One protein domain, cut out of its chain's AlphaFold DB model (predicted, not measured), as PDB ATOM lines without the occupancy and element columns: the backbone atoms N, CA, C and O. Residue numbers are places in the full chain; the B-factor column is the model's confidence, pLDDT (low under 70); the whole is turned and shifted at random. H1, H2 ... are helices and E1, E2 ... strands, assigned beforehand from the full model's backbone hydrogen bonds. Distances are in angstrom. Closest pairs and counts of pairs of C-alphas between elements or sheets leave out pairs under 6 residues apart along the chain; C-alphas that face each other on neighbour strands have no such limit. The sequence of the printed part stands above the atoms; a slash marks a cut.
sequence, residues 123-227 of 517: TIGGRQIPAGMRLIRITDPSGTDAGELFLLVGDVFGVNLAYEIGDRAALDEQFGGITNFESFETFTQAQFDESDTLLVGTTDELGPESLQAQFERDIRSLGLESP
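What this domain is: This is residues 123 to 227 of the 517 residues of an uncharacterized protein of marine sediment metagenome (UniProt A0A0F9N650). A strongly twisted sheet of five strands forms the body, with helix H1 slanting over one face and the short helix H2 over the opposite face, on the path from one edge strand, E5, to the other, E6. Helix H3 only grazes the sheet with its residues 211 to 216 and runs on away from it, at one end of the longest axis; the link from E2 to E3 reaches out at the other end. The printed part has 105 residues with three named helices and six named strands, in the order E1 E2 E3 E4 H1 E5 H2 E6 H3, and its class is mixed, helices and strands. The sheet is mixed and runs E5 E2 E3 E4 E6, while E1 pairs with no named strand. The whole is compact, with a radius of gyration of the C-alphas of 14.5 A and spans of 47 by 32 by 19 A.

How they stand to each other: At the first printed residues, 123 to 124 make a short antiparallel pairing with residues 127 to 128 of E1, residues 127 to 129. E2, residues 134 to 139, follows after a tight link but is apart from E1. E2 and E3, residues 149 to 156, form an antiparallel hairpin; N 136 and O 151 are 2.8 A apart, within hydrogen-bond range. E3 and E4, residues 159 to 166, form a second antiparallel hairpin, with N 154 and O 161 at 3.0 A. E2, E3 and E4 are a meander, each strand the antiparallel neighbour of the one before. H1, residues 168 to 175, is on the sheet at a height of 8.2 A, over E4 and slantwise to the strands, at 47 degrees to E4 on the local plane; the closest C-alphas of the two are those of Ile 165 and Leu 171, 6.1 A apart. E5, residues 184 to 188, is the parallel neighbour of E2, their directions 31 degrees apart, with N 187 and O 137 at 2.8 A. E4, H1 and E5 are a split strand-helix-strand unit, two strands of one sheet that follow each other among the strands, with a helix between them in the chain and E2 and E3 between them in the sheet; its crossover is right-handed. H2, residues 189 to 193, is over E2 at a height of 7.4 A, on the opposite face from H1; the closest C-alphas of H2 and E2 are those of Ile 138 and Gln 189, 6.0 A apart. E6, residues 197 to 202, is the parallel neighbour of E4, with N 198 and O 160 at 2.9 A. The closest C-alphas of E3 and H3, residues 211 to 221, are those of Val 156 and Gln 212, 5.3 A apart. In H1, H2 and H3 every O i to N i+4 pair is within hydrogen-bond range.

Where its parts are: E1 begins at C-alpha 127, (98.914, 202.648, 230.041), and has 3 residues. E2 is 16.3 A long, E3 22.1 A and E4 21.5 A, from first to last C-alpha. H1 is 10.3 A long, E5 13.5 A, H2 6.2 A and E6 14.2 A. C-alpha 156, where E3 ends, is at (85.919, 193.431, 243.446). H3, the longest helix, is 15.3 A long and ends at C-alpha 221, (97.678, 195.894, 255.723).

The domain as a whole: The two C-alphas farthest apart are those of Thr 144 and Gly 223, at 47.0 A. The printed part, residues 123 to 227, has no cut, and no link is long. The mean pLDDT of the printed part is 82.7; residues 141 to 147 and 221 to 225, of which 221 belongs to H3, are under 70.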
ATOM      1  N   THR A 123      96.720 196.667 228.382       82.19
ATOM      2  CA  THR A 123      97.428 197.860 227.910       82.19
ATOM      3  C   THR A 123      96.517 198.647 226.987       82.19
ATOM      4  O   THR A 123      96.320 198.267 225.832       82.19
ATOM      5  N   ILE A 124      96.009 199.774 227.479       81.75
ATOM      6  CA  ILE A 124      95.127 200.674 226.736       81.75
ATOM      7  C   ILE A 124      95.844 202.003 226.543       81.75
ATOM      8  O   ILE A 124      96.289 202.632 227.500       81.75
ATOM      9  N   GLY A 125      96.033 202.415 225.287       80.00
ATOM     10  CA  GLY A 125      96.726 203.671 224.981       80.00
ATOM     11  C   GLY A 125      98.183 203.741 225.452       80.00
ATOM     12  O   GLY A 125      98.745 204.827 225.524       80.00
ATOM     13  N   GLY A 126      98.802 202.603 225.788       80.31
ATOM     14  CA  GLY A 126     100.147 202.539 226.371       80.31
ATOM     15  C   GLY A 126     100.194 202.604 227.902       80.31
ATOM     16  O   GLY A 126     101.282 202.470 228.461       80.31
ATOM     17  N   ARG A 127      99.048 202.752 228.581       84.00
ATOM     18  CA  ARG A 127      98.914 202.648 230.041       84.00
ATOM     19  C   ARG A 127      98.489 201.230 230.419       84.00
ATOM     20  O   ARG A 127      97.628 200.652 229.761       84.00
ATOM     21  N   GLN A 128      99.100 200.679 231.465       85.06
ATOM     22  CA  GLN A 128      98.653 199.422 232.063       85.06
ATOM     23  C   GLN A 128      97.512 199.710 233.032       85.06
ATOM     24  O   GLN A 128      97.657 200.577 233.894       85.06
ATOM     25  N   ILE A 129      96.403 198.996 232.880       84.75
ATOM     26  CA  ILE A 129      95.283 199.008 233.818       84.75
ATOM     27  C   ILE A 129      95.001 197.587 234.310       84.75
ATOM     28  O   ILE A 129      95.335 196.625 233.608       84.75
ATOM     29  N   PRO A 130      94.381 197.429 235.490       84.12
ATOM     30  CA  PRO A 130      93.899 196.134 235.940       84.12
ATOM     31  C   PRO A 130      93.039 195.459 234.868       84.12
ATOM     32  O   PRO A 130      92.210 196.096 234.213       84.12
ATOM     33  N   ALA A 131      93.248 194.161 234.678       78.88
ATOM     34  CA  ALA A 131      92.530 193.421 233.656       78.88
ATOM     35  C   ALA A 131      91.027 193.347 233.953       78.88
ATOM     36  O   ALA A 131      90.621 193.124 235.096       78.88
ATOM     37  N   GLY A 132      90.204 193.454 232.909       78.44
ATOM     38  CA  GLY A 132      88.746 193.332 233.028       78.44
ATOM     39  C   GLY A 132      88.026 194.603 233.485       78.44
ATOM     40  O   GLY A 132      86.825 194.547 233.750       78.44
ATOM     41  N   MET A 133      88.721 195.743 233.546       86.75
ATOM     42  CA  MET A 133      88.058 197.036 233.693       86.75
ATOM     43  C   MET A 133      87.322 197.424 232.405       86.75
ATOM     44  O   MET A 133      87.809 197.210 231.295       86.75
ATOM     45  N   ARG A 134      86.152 198.046 232.552       90.00
ATOM     46  CA  ARG A 134      85.309 198.533 231.453       90.00
ATOM     47  C   ARG A 134      85.185 200.049 231.490       90.00
ATOM     48  O   ARG A 134      85.117 200.648 232.561       90.00
ATOM     49  N   LEU A 135      85.131 200.670 230.315       93.12
ATOM     50  CA  LEU A 135      84.915 202.109 230.201       93.12
ATOM     51  C   LEU A 135      83.419 202.426 230.306       93.12
ATOM     52  O   LEU A 135      82.602 201.860 229.576       93.12
ATOM     53  N   ILE A 136      83.071 203.376 231.167       93.38
ATOM     54  CA  ILE A 136      81.733 203.954 231.264       93.38
ATOM     55  C   ILE A 136      81.796 205.436 230.898       93.38
ATOM     56  O   ILE A 136      82.677 206.169 231.344       93.38
ATOM     57  N   ARG A 137      80.838 205.877 230.083       92.88
ATOM     58  CA  ARG A 137      80.582 207.277 229.747       92.88
ATOM     59  C   ARG A 137      79.323 207.743 230.467       92.88
ATOM     60  O   ARG A 137      78.252 207.197 230.216       92.88
ATOM     61  N   ILE A 138      79.429 208.778 231.286       90.75
ATOM     62  CA  ILE A 138      78.293 209.459 231.901       90.75
ATOM     63  C   ILE A 138      77.986 210.722 231.099       90.75
ATOM     64  O   ILE A 138      78.847 211.585 230.925       90.75
ATOM     65  N   THR A 139      76.762 210.829 230.592       87.94
ATOM     66  CA  THR A 139      76.276 212.027 229.895       87.94
ATOM     67  C   THR A 139      75.527 212.948 230.854       87.94
ATOM     68  O   THR A 139      74.752 212.469 231.690       87.94
ATOM     69  N   ASP A 140      75.680 214.262 230.670       76.06
ATOM     70  CA  ASP A 140      74.884 215.292 231.352       76.06
ATOM     71  C   ASP A 140      73.369 214.997 231.220       76.06
ATOM     72  O   ASP A 140      72.943 214.488 230.178       76.06
ATOM     73  N   PRO A 141      72.518 215.310 232.220       67.06
ATOM     74  CA  PRO A 141      71.057 215.182 232.145       67.06
ATOM     75  C   PRO A 141      70.380 215.767 230.893       67.06
ATOM     76  O   PRO A 141      69.252 215.383 230.584       67.06
ATOM     77  N   SER A 142      71.029 216.668 230.147       67.12
ATOM     78  CA  SER A 142      70.537 217.146 228.845       67.12
ATOM     79  C   SER A 142      70.733 216.155 227.682       67.12
ATOM     80  O   SER A 142      70.195 216.380 226.595       67.12
ATOM     81  N   GLY A 143      71.493 215.075 227.890       60.34
ATOM     82  CA  GLY A 143      71.861 214.081 226.880       60.34
ATOM     83  C   GLY A 143      72.807 214.614 225.803       60.34
ATOM     84  O   GLY A 143      72.914 214.012 224.735       60.34
ATOM     85  N   THR A 144      73.442 215.765 226.038       64.88
ATOM     86  CA  THR A 144      74.405 216.355 225.104       64.88
ATOM     87  C   THR A 144      75.829 215.922 225.443       64.88
ATOM     88  O   THR A 144      76.164 215.737 226.609       64.88
ATOM     89  N   ASP A 145      76.689 215.810 224.427       65.00
ATOM     90  CA  ASP A 145      78.116 215.478 224.595       65.00
ATOM     91  C   ASP A 145      78.912 216.616 225.299       65.00
ATOM     92  O   ASP A 145      80.126 216.537 225.490       65.00
ATOM     93  N   ALA A 146      78.250 217.721 225.664       61.97
ATOM     94  CA  ALA A 146      78.846 218.823 226.404       61.97
ATOM     95  C   ALA A 146      78.806 218.511 227.909       61.97
ATOM     96  O   ALA A 146      77.781 218.700 228.553       61.97
ATOM     97  N   GLY A 147      79.935 218.056 228.460       69.31
ATOM     98  CA  GLY A 147      80.056 217.696 229.880       69.31
ATOM     99  C   GLY A 147      80.069 216.191 230.154       69.31
ATOM    100  O   GLY A 147      79.643 215.772 231.224       69.31
ATOM    101  N   GLU A 148      80.527 215.381 229.196       85.75
ATOM    102  CA  GLU A 148      80.748 213.947 229.409       85.75
ATOM    103  C   GLU A 148      81.815 213.693 230.477       85.75
ATOM    104  O   GLU A 148      82.883 214.310 230.449       85.75
ATOM    105  N   LEU A 149      81.542 212.731 231.357       90.50
ATOM    106  CA  LEU A 149      82.496 212.189 232.317       90.50
ATOM    107  C   LEU A 149      82.806 210.734 231.953       90.50
ATOM    108  O   LEU A 149      81.900 209.951 231.667       90.50
ATOM    109  N   PHE A 150      84.079 210.363 231.960       93.44
ATOM    110  CA  PHE A 150      84.545 209.011 231.681       93.44
ATOM    111  C   PHE A 150      85.089 208.362 232.952       93.44
ATOM    112  O   PHE A 150      85.861 208.976 233.691       93.44
ATOM    113  N   LEU A 151      84.698 207.110 233.181       94.56
ATOM    114  CA  LEU A 151      85.087 206.305 234.337       94.56
ATOM    115  C   LEU A 151      85.606 204.939 233.881       94.56
ATOM    116  O   LEU A 151      85.062 204.353 232.943       94.56
ATOM    117  N   LEU A 152      86.608 204.397 234.571       92.81
ATOM    118  CA  LEU A 152      86.954 202.977 234.488       92.81
ATOM    119  C   LEU A 152      86.294 202.229 235.634       92.81
ATOM    120  O   LEU A 152      86.512 202.577 236.789       92.81
ATOM    121  N   VAL A 153      85.526 201.192 235.320       91.88
ATOM    122  CA  VAL A 153      84.831 200.378 236.318       91.88
ATOM    123  C   VAL A 153      85.387 198.966 236.331       91.88
ATOM    124  O   VAL A 153      85.517 198.352 235.274       91.88
ATOM    125  N   GLY A 154      85.698 198.440 237.510       88.44
ATOM    126  CA  GLY A 154      86.042 197.033 237.703       88.44
ATOM    127  C   GLY A 154      85.262 196.414 238.858       88.44
ATOM    128  O   GLY A 154      84.647 197.129 239.644       88.44
ATOM    129  N   ASP A 155      85.263 195.087 238.927       85.88
ATOM    130  CA  ASP A 155      84.568 194.319 239.964       85.88
ATOM    131  C   ASP A 155      85.561 193.825 241.023       85.88
ATOM    132  O   ASP A 155      86.647 193.341 240.684       85.88
ATOM    133  N   VAL A 156      85.191 193.970 242.295       82.81
ATOM    134  CA  VAL A 156      85.919 193.431 243.446       82.81
ATOM    135  C   VAL A 156      84.908 192.810 244.399       82.81
ATOM    136  O   VAL A 156      84.056 193.519 244.927       82.81
ATOM    137  N   PHE A 157      84.990 191.494 244.615       79.00
ATOM    138  CA  PHE A 157      84.049 190.741 245.458       79.00
ATOM    139  C   PHE A 157      82.564 191.030 245.125       79.00
ATOM    140  O   PHE A 157      81.734 191.153 246.023       79.00
ATOM    141  N   GLY A 158      82.220 191.196 243.838       80.19
ATOM    142  CA  GLY A 158      80.852 191.512 243.403       80.19
ATOM    143  C   GLY A 158      80.430 192.979 243.578       80.19
ATOM    144  O   GLY A 158      79.256 193.316 243.379       80.19
ATOM    145  N   VAL A 159      81.358 193.863 243.964       84.50
ATOM    146  CA  VAL A 159      81.154 195.312 244.087       84.50
ATOM    147  C   VAL A 159      81.813 196.026 242.906       84.50
ATOM    148  O   VAL A 159      83.002 195.859 242.640       84.50
ATOM    149  N   ASN A 160      81.045 196.871 242.210       90.25
ATOM    150  CA  ASN A 160      81.555 197.677 241.101       90.25
ATOM    151  C   ASN A 160      82.258 198.930 241.640       90.25
ATOM    152  O   ASN A 160      81.623 199.766 242.282       90.25
ATOM    153  N   LEU A 161      83.544 199.083 241.330       90.31
ATOM    154  CA  LEU A 161      84.370 200.224 241.719       90.31
ATOM    155  C   LEU A 161      84.712 201.067 240.496       90.31
ATOM    156  O   LEU A 161      85.272 200.556 239.527       90.31
ATOM    157  N   ALA A 162      84.388 202.355 240.550       92.06
ATOM    158  CA  ALA A 162      84.653 203.333 239.510       92.06
ATOM    159  C   ALA A 162      85.839 204.236 239.857       92.06
ATOM    160  O   ALA A 162      85.906 204.817 240.939       92.06
ATOM    161  N   TYR A 163      86.717 204.420 238.876       92.75
ATOM    162  CA  TYR A 163      87.851 205.332 238.910       92.75
ATOM    163  C   TYR A 163      87.656 206.427 237.868       92.75
ATOM    164  O   TYR A 163      87.461 206.148 236.681       92.75
ATOM    165  N   GLU A 164      87.708 207.678 238.309       94.06
ATOM    166  CA  GLU A 164      87.503 208.839 237.457       94.06
ATOM    167  C   GLU A 164      88.678 209.055 236.501       94.06
ATOM    168  O   GLU A 164      89.836 209.124 236.921       94.06
ATOM    169  N   ILE A 165      88.363 209.182 235.208       93.50
ATOM    170  CA  ILE A 165      89.300 209.632 234.170       93.50
ATOM    171  C   ILE A 165      89.156 211.143 233.961       93.50
ATOM    172  O   ILE A 165      90.151 211.838 233.762       93.50
ATOM    173  N   GLY A 166      87.919 211.649 233.996       90.75
ATOM    174  CA  GLY A 166      87.580 213.046 233.735       90.75
ATOM    175  C   GLY A 166      86.831 213.214 232.412       90.75
ATOM    176  O   GLY A 166      86.028 212.365 232.027       90.75
ATOM    177  N   ASP A 167      87.066 214.321 231.715       91.69
ATOM    178  CA  ASP A 167      86.390 214.625 230.454       91.69
ATOM    179  C   ASP A 167      87.015 213.906 229.240       91.69
ATOM    180  O   ASP A 167      87.956 213.111 229.338       91.69
ATOM    181  N   ARG A 168      86.488 214.198 228.045       90.12
ATOM    182  CA  ARG A 168      86.995 213.613 226.801       90.12
ATOM    183  C   ARG A 168      88.474 213.926 226.544       90.12
ATOM    184  O   ARG A 168      89.176 213.080 225.992       90.12
ATOM    185  N   ALA A 169      88.942 215.116 226.917       91.00
ATOM    186  CA  ALA A 169      90.333 215.500 226.718       91.00
ATOM    187  C   ALA A 169      91.255 214.694 227.641       91.00
ATOM    188  O   ALA A 169      92.290 214.218 227.181       91.00
ATOM    189  N   ALA A 170      90.845 214.468 228.893       91.12
ATOM    190  CA  ALA A 170      91.570 213.615 229.832       91.12
ATOM    191  C   ALA A 170      91.634 212.151 229.357       91.12
ATOM    192  O   ALA A 170      92.696 211.532 229.412       91.12
ATOM    193  N   LEU A 171      90.538 211.609 228.811       91.88
ATOM    194  CA  LEU A 171      90.528 210.274 228.195       91.88
ATOM    195  C   LEU A 171      91.503 210.181 227.012       91.88
ATOM    196  O   LEU A 171      92.259 209.213 226.892       91.88
ATOM    197  N   ASP A 172      91.470 211.174 226.123       91.62
ATOM    198  CA  ASP A 172      92.340 211.217 224.950       91.62
ATOM    199  C   ASP A 172      93.822 211.360 225.360       91.62
ATOM    200  O   ASP A 172      94.684 210.716 224.760       91.62
ATOM    201  N   GLU A 173      94.122 212.135 226.407       91.25
ATOM    202  CA  GLU A 173      95.473 212.307 226.959       91.25
ATOM    203  C   GLU A 173      96.000 211.034 227.634       91.25
ATOM    204  O   GLU A 173      97.110 210.594 227.334       91.25
ATOM    205  N   GLN A 174      95.217 210.432 228.534       89.75
ATOM    206  CA  GLN A 174      95.676 209.309 229.353       89.75
ATOM    207  C   GLN A 174      95.665 207.972 228.608       89.75
ATOM    208  O   GLN A 174      96.530 207.127 228.842       89.75
ATOM    209  N   PHE A 175      94.680 207.764 227.732       90.81
ATOM    210  CA  PHE A 175      94.417 206.469 227.101       90.81
ATOM    211  C   PHE A 175      94.463 206.523 225.574       90.81
ATOM    212  O   PHE A 175      94.141 205.531 224.924       90.81
ATOM    213  N   GLY A 176      94.848 207.649 224.964       89.00
ATOM    214  CA  GLY A 176      94.896 207.803 223.503       89.00
ATOM    215  C   GLY A 176      93.518 207.788 222.827       89.00
ATOM    216  O   GLY A 176      93.436 207.654 221.605       89.00
ATOM    217  N   GLY A 177      92.455 207.909 223.626       87.88
ATOM    218  CA  GLY A 177      91.073 208.087 223.206       87.88
ATOM    219  C   GLY A 177      90.200 206.837 223.246       87.88
ATOM    220  O   GLY A 177      90.666 205.705 223.368       87.88
ATOM    221  N   ILE A 178      88.889 207.061 223.112       87.69
ATOM    222  CA  ILE A 178      87.851 206.027 223.292       87.69
ATOM    223  C   ILE A 178      88.025 204.806 222.381       87.69
ATOM    224  O   ILE A 178      87.609 203.710 222.730       87.69
ATOM    225  N   THR A 179      88.646 204.978 221.209       86.19
ATOM    226  CA  THR A 179      88.838 203.911 220.217       86.19
ATOM    227  C   THR A 179      89.829 202.843 220.658       86.19
ATOM    228  O   THR A 179      89.905 201.800 220.016       86.19
ATOM    229  N   ASN A 180      90.602 203.104 221.715       85.62
ATOM    230  CA  ASN A 180      91.512 202.122 222.296       85.62
ATOM    231  C   ASN A 180      90.802 201.164 223.264       85.62
ATOM    232  O   ASN A 180      91.409 200.186 223.687       85.62
ATOM    233  N   PHE A 181      89.529 201.417 223.581       85.69
ATOM    234  CA  PHE A 181      88.678 200.510 224.339       85.69
ATOM    235  C   PHE A 181      87.828 199.680 223.375       85.69
ATOM    236  O   PHE A 181      87.238 200.217 222.436       85.69
ATOM    237  N   GLU A 182      87.747 198.367 223.604       80.69
ATOM    238  CA  GLU A 182      86.971 197.459 222.744       80.69
ATOM    239  C   GLU A 182      85.466 197.752 222.794       80.69
ATOM    240  O   GLU A 182      84.755 197.604 221.799       80.69
ATOM    241  N   SER A 183      84.981 198.185 223.956       80.38
ATOM    242  CA  SER A 183      83.600 198.600 224.172       80.38
ATOM    243  C   SER A 183      83.509 199.590 225.331       80.38
ATOM    244  O   SER A 183      84.420 199.686 226.158       80.38
ATOM    245  N   PHE A 184      82.414 200.347 225.370       88.31
ATOM    246  CA  PHE A 184      82.072 201.206 226.495       88.31
ATOM    247  C   PHE A 184      80.558 201.254 226.673       88.31
ATOM    248  O   PHE A 184      79.798 201.122 225.708       88.31
ATOM    249  N   GLU A 185      80.126 201.474 227.905       89.25
ATOM    250  CA  GLU A 185      78.718 201.671 228.236       89.25
ATOM    251  C   GLU A 185      78.419 203.158 228.413       89.25
ATOM    252  O   GLU A 185      79.292 203.944 228.775       89.25
ATOM    253  N   THR A 186      77.183 203.569 228.127       89.19
ATOM    254  CA  THR A 186      76.739 204.952 228.340       89.19
ATOM    255  C   THR A 186      75.624 204.983 229.371       89.19
ATOM    256  O   THR A 186      74.595 204.338 229.184       89.19
ATOM    257  N   PHE A 187      75.830 205.780 230.411       88.38
ATOM    258  CA  PHE A 187      74.882 206.052 231.478       88.38
ATOM    259  C   PHE A 187      74.498 207.534 231.442       88.38
ATOM    260  O   PHE A 187      75.301 208.401 231.107       88.38
ATOM    261  N   THR A 188      73.260 207.847 231.802       87.56
ATOM    262  CA  THR A 188      72.917 209.187 232.299       87.56
ATOM    263  C   THR A 188      73.370 209.319 233.753       87.56
ATOM    264  O   THR A 188      73.522 208.302 234.428       87.56
ATOM    265  N   GLN A 189      73.534 210.544 234.264       84.75
ATOM    266  CA  GLN A 189      73.863 210.751 235.685       84.75
ATOM    267  C   GLN A 189      72.903 209.988 236.613       84.75
ATOM    268  O   GLN A 189      73.353 209.251 237.477       84.75
ATOM    269  N   ALA A 190      71.592 210.070 236.359       85.81
ATOM    270  CA  ALA A 190      70.588 209.364 237.156       85.81
ATOM    271  C   ALA A 190      70.761 207.835 237.115       85.81
ATOM    272  O   ALA A 190      70.630 207.177 238.135       85.81
ATOM    273  N   GLN A 191      71.098 207.264 235.953       87.94
ATOM    274  CA  GLN A 191      71.360 205.825 235.849       87.94
ATOM    275  C   GLN A 191      72.639 205.414 236.576       87.94
ATOM    276  O   GLN A 191      72.707 204.300 237.080       87.94
ATOM    277  N   PHE A 192      73.662 206.273 236.591       86.75
ATOM    278  CA  PHE A 192      74.889 205.994 237.327       86.75
ATOM    279  C   PHE A 192      74.650 206.061 238.838       86.75
ATOM    280  O   PHE A 192      75.062 205.149 239.551       86.75
ATOM    281  N   ASP A 193      73.910 207.069 239.302       83.81
ATOM    282  CA  ASP A 193      73.516 207.214 240.706       83.81
ATOM    283  C   ASP A 193      72.682 206.006 241.201       83.81
ATOM    284  O   ASP A 193      72.716 205.674 242.382       83.81
ATOM    285  N   GLU A 194      71.974 205.316 240.297       85.56
ATOM    286  CA  GLU A 194      71.209 204.085 240.559       85.56
ATOM    287  C   GLU A 194      72.010 202.778 240.333       85.56
ATOM    288  O   GLU A 194      71.477 201.692 240.544       85.56
ATOM    289  N   SER A 195      73.266 202.837 239.869       80.06
ATOM    290  CA  SER A 195      74.005 201.663 239.358       80.06
ATOM    291  C   SER A 195      74.745 200.823 240.410       80.06
ATOM    292  O   SER A 195      75.495 199.915 240.038       80.06
ATOM    293  N   ASP A 196      74.584 201.128 241.701       80.56
ATOM    294  CA  ASP A 196      75.329 200.519 242.819       80.56
ATOM    295  C   ASP A 196      76.862 200.507 242.604       80.56
ATOM    296  O   ASP A 196      77.571 199.625 243.099       80.56
ATOM    297  N   THR A 197      77.375 201.447 241.802       87.25
ATOM    298  CA  THR A 197      78.801 201.586 241.494       87.25
ATOM    299  C   THR A 197      79.414 202.617 242.432       87.25
ATOM    300  O   THR A 197      78.978 203.767 242.473       87.25
ATOM    301  N   LEU A 198      80.444 202.221 243.177       87.00
ATOM    302  CA  LEU A 198      81.145 203.102 244.104       87.00
ATOM    303  C   LEU A 198      82.233 203.887 243.375       87.00
ATOM    304  O   LEU A 198      83.163 203.297 242.834       87.00
ATOM    305  N   LEU A 199      82.161 205.217 243.396       87.69
ATOM    306  CA  LEU A 199      83.265 206.064 242.947       87.69
ATOM    307  C   LEU A 199      84.361 206.068 244.020       87.69
ATOM    308  O   LEU A 199      84.159 206.619 245.101       87.69
ATOM    309  N   VAL A 200      85.501 205.441 243.730       86.94
ATOM    310  CA  VAL A 200      86.546 205.176 244.732       86.94
ATOM    311  C   VAL A 200      87.766 206.082 244.621       86.94
ATOM    312  O   VAL A 200      88.430 206.297 245.630       86.94
ATOM    313  N   GLY A 201      88.039 206.652 243.446       86.69
ATOM    314  CA  GLY A 201      89.220 207.489 243.243       86.69
ATOM    315  C   GLY A 201      89.426 207.884 241.789       86.69
ATOM    316  O   GLY A 201      88.493 207.858 240.985       86.69
ATOM    317  N   THR A 202      90.659 208.244 241.444       89.56
ATOM    318  CA  THR A 202      91.072 208.581 240.070       89.56
ATOM    319  C   THR A 202      91.886 207.456 239.434       89.56
ATOM    320  O   THR A 202      92.480 206.631 240.126       89.56
ATOM    321  N   THR A 203      91.975 207.407 238.104       88.25
ATOM    322  CA  THR A 203      92.786 206.387 237.405       88.25
ATOM    323  C   THR A 203      94.281 206.429 237.734       88.25
ATOM    324  O   THR A 203      94.989 205.457 237.463       88.25
ATOM    325  N   ASP A 204      94.780 207.512 238.331       85.06
ATOM    326  CA  ASP A 204      96.164 207.647 238.809       85.06
ATOM    327  C   ASP A 204      96.484 206.797 240.039       85.06
ATOM    328  O   ASP A 204      97.653 206.519 240.303       85.06
ATOM    329  N   GLU A 205      95.458 206.306 240.727       81.19
ATOM    330  CA  GLU A 205      95.582 205.398 241.869       81.19
ATOM    331  C   GLU A 205      95.622 203.918 241.446       81.19
ATOM    332  O   GLU A 205      95.880 203.037 242.270       81.19
ATOM    333  N   LEU A 206      95.402 203.630 240.156       83.38
ATOM    334  CA  LEU A 206      95.428 202.274 239.615       83.38
ATOM    335  C   LEU A 206      96.863 201.784 239.402       83.38
ATOM    336  O   LEU A 206      97.646 202.371 238.650       83.38
ATOM    337  N   GLY A 207      97.183 200.661 240.043       74.88
ATOM    338  CA  GLY A 207      98.416 199.915 239.818       74.88
ATOM    339  C   GLY A 207      98.313 198.908 238.659       74.88
ATOM    340  O   GLY A 207      97.246 198.710 238.083       74.88
ATOM    341  N   PRO A 208      99.425 198.228 238.322       72.31
ATOM    342  CA  PRO A 208      99.439 197.156 237.320       72.31
ATOM    343  C   PRO A 208      98.884 195.819 237.848       72.31
ATOM    344  O   PRO A 208      98.815 194.845 237.102       72.31
ATOM    345  N   GLU A 209      98.552 195.728 239.134       74.00
ATOM    346  CA  GLU A 209      97.960 194.537 239.750       74.00
ATOM    347  C   GLU A 209      96.443 194.472 239.504       74.00
ATOM    348  O   GLU A 209      95.819 195.466 239.146       74.00
ATOM    349  N   SER A 210      95.822 193.299 239.676       78.19
ATOM    350  CA  SER A 210      94.354 193.201 239.621       78.19
ATOM    351  C   SER A 210      93.714 193.974 240.781       78.19
ATOM    352  O   SER A 210      94.281 193.978 241.873       78.19
ATOM    353  N   LEU A 211      92.518 194.545 240.586       79.88
ATOM    354  CA  LEU A 211      91.811 195.288 241.643       79.88
ATOM    355  C   LEU A 211      91.576 194.444 242.899       79.88
ATOM    356  O   LEU A 211      91.744 194.936 244.009       79.88
ATOM    357  N   GLN A 212      91.257 193.160 242.726       79.19
ATOM    358  CA  GLN A 212      91.114 192.232 243.843       79.19
ATOM    359  C   GLN A 212      92.430 192.078 244.620       79.19
ATOM    360  O   GLN A 212      92.434 192.222 245.834       79.19
ATOM    361  N   ALA A 213      93.563 191.885 243.935       77.31
ATOM    362  CA  ALA A 213      94.873 191.797 244.591       77.31
ATOM    363  C   ALA A 213      95.269 193.097 245.318       77.31
ATOM    364  O   ALA A 213      95.881 193.039 246.385       77.31
ATOM    365  N   GLN A 214      94.912 194.259 244.756       77.94
ATOM    366  CA  GLN A 214      95.086 195.554 245.413       77.94
ATOM    367  C   GLN A 214      94.274 195.608 246.713       77.94
ATOM    368  O   GLN A 214      94.836 195.878 247.772       77.94
ATOM    369  N   PHE A 215      92.990 195.247 246.651       79.12
ATOM    370  CA  PHE A 215      92.113 195.206 247.820       79.12
ATOM    371  C   PHE A 215      92.569 194.206 248.877       79.12
ATOM    372  O   PHE A 215      92.634 194.548 250.050       79.12
ATOM    373  N   GLU A 216      92.936 192.987 248.489       79.06
ATOM    374  CA  GLU A 216      93.450 191.979 249.417       79.06
ATOM    375  C   GLU A 216      94.734 192.443 250.105       79.06
ATOM    376  O   GLU A 216      94.917 192.206 251.298       79.06
ATOM    377  N   ARG A 217      95.632 193.132 249.390       78.06
ATOM    378  CA  ARG A 217      96.813 193.734 250.017       78.06
ATOM    379  C   ARG A 217      96.411 194.789 251.042       78.06
ATOM    380  O   ARG A 217      96.989 194.818 252.129       78.06
ATOM    381  N   ASP A 218      95.458 195.646 250.702       76.44
ATOM    382  CA  ASP A 218      95.030 196.732 251.578       76.44
ATOM    383  C   ASP A 218      94.314 196.168 252.822       76.44
ATOM    384  O   ASP A 218      94.614 196.581 253.941       76.44
ATOM    385  N   ILE A 219      93.511 195.112 252.669       72.62
ATOM    386  CA  ILE A 219      92.908 194.329 253.761       72.62
ATOM    387  C   ILE A 219      93.989 193.672 254.642       72.62
ATOM    388  O   ILE A 219      93.952 193.809 255.866       72.62
ATOM    389  N   ARG A 220      95.021 193.057 254.045       72.06
ATOM    390  CA  ARG A 220      96.179 192.505 254.781       72.06
ATOM    391  C   ARG A 220      96.958 193.561 255.541       72.06
ATOM    392  O   ARG A 220      97.448 193.290 256.637       72.06
ATOM    393  N   SER A 221      97.048 194.778 255.012       67.81
ATOM    394  CA  SER A 221      97.678 195.894 255.723       67.81
ATOM    395  C   SER A 221      96.905 196.304 256.985       67.81
ATOM    396  O   SER A 221      97.504 196.824 257.927       67.81
ATOM    397  N   LEU A 222      95.602 196.004 257.034       62.59
ATOM    398  CA  LEU A 222      94.730 196.181 258.197       62.59
ATOM    399  C   LEU A 222      94.756 194.974 259.156       62.59
ATOM    400  O   LEU A 222      94.060 194.990 260.169       62.59
ATOM    401  N   GLY A 223      95.576 193.954 258.874       57.38
ATOM    402  CA  GLY A 223      95.737 192.764 259.715       57.38
ATOM    403  C   GLY A 223      94.719 191.651 259.457       57.38
ATOM    404  O   GLY A 223      94.614 190.745 260.276       57.38
ATOM    405  N   LEU A 224      93.978 191.712 258.349       59.22
ATOM    406  CA  LEU A 224      93.028 190.677 257.934       59.22
ATOM    407  C   LEU A 224      93.607 189.877 256.761       59.22
ATOM    408  O   LEU A 224      94.079 190.467 255.797       59.22
ATOM    409  N   GLU A 225      93.573 188.546 256.803       59.97
ATOM    410  CA  GLU A 225      94.095 187.726 255.695       59.97
ATOM    411  C   GLU A 225      93.192 187.788 254.449       59.97
ATOM    412  O   GLU A 225      93.692 187.947 253.331       59.97
ATOM    413  N   SER A 226      91.872 187.755 254.664       70.69
ATOM    414  CA  SER A 226      90.806 187.897 253.665       70.69
ATOM    415  C   SER A 226      89.503 188.396 254.326       70.69
ATOM    416  O   SER A 226      89.380 188.358 255.558       70.69
ATOM    417  N   PRO A 227      88.520 188.908 253.556       74.75
ATOM    418  CA  PRO A 227      87.182 189.159 254.084       74.75
ATOM    419  C   PRO A 227      86.511 187.853 254.548       74.75
ATOM    420  O   PRO A 227      86.580 186.854 253.833       74.75
TER     421      PRO A 227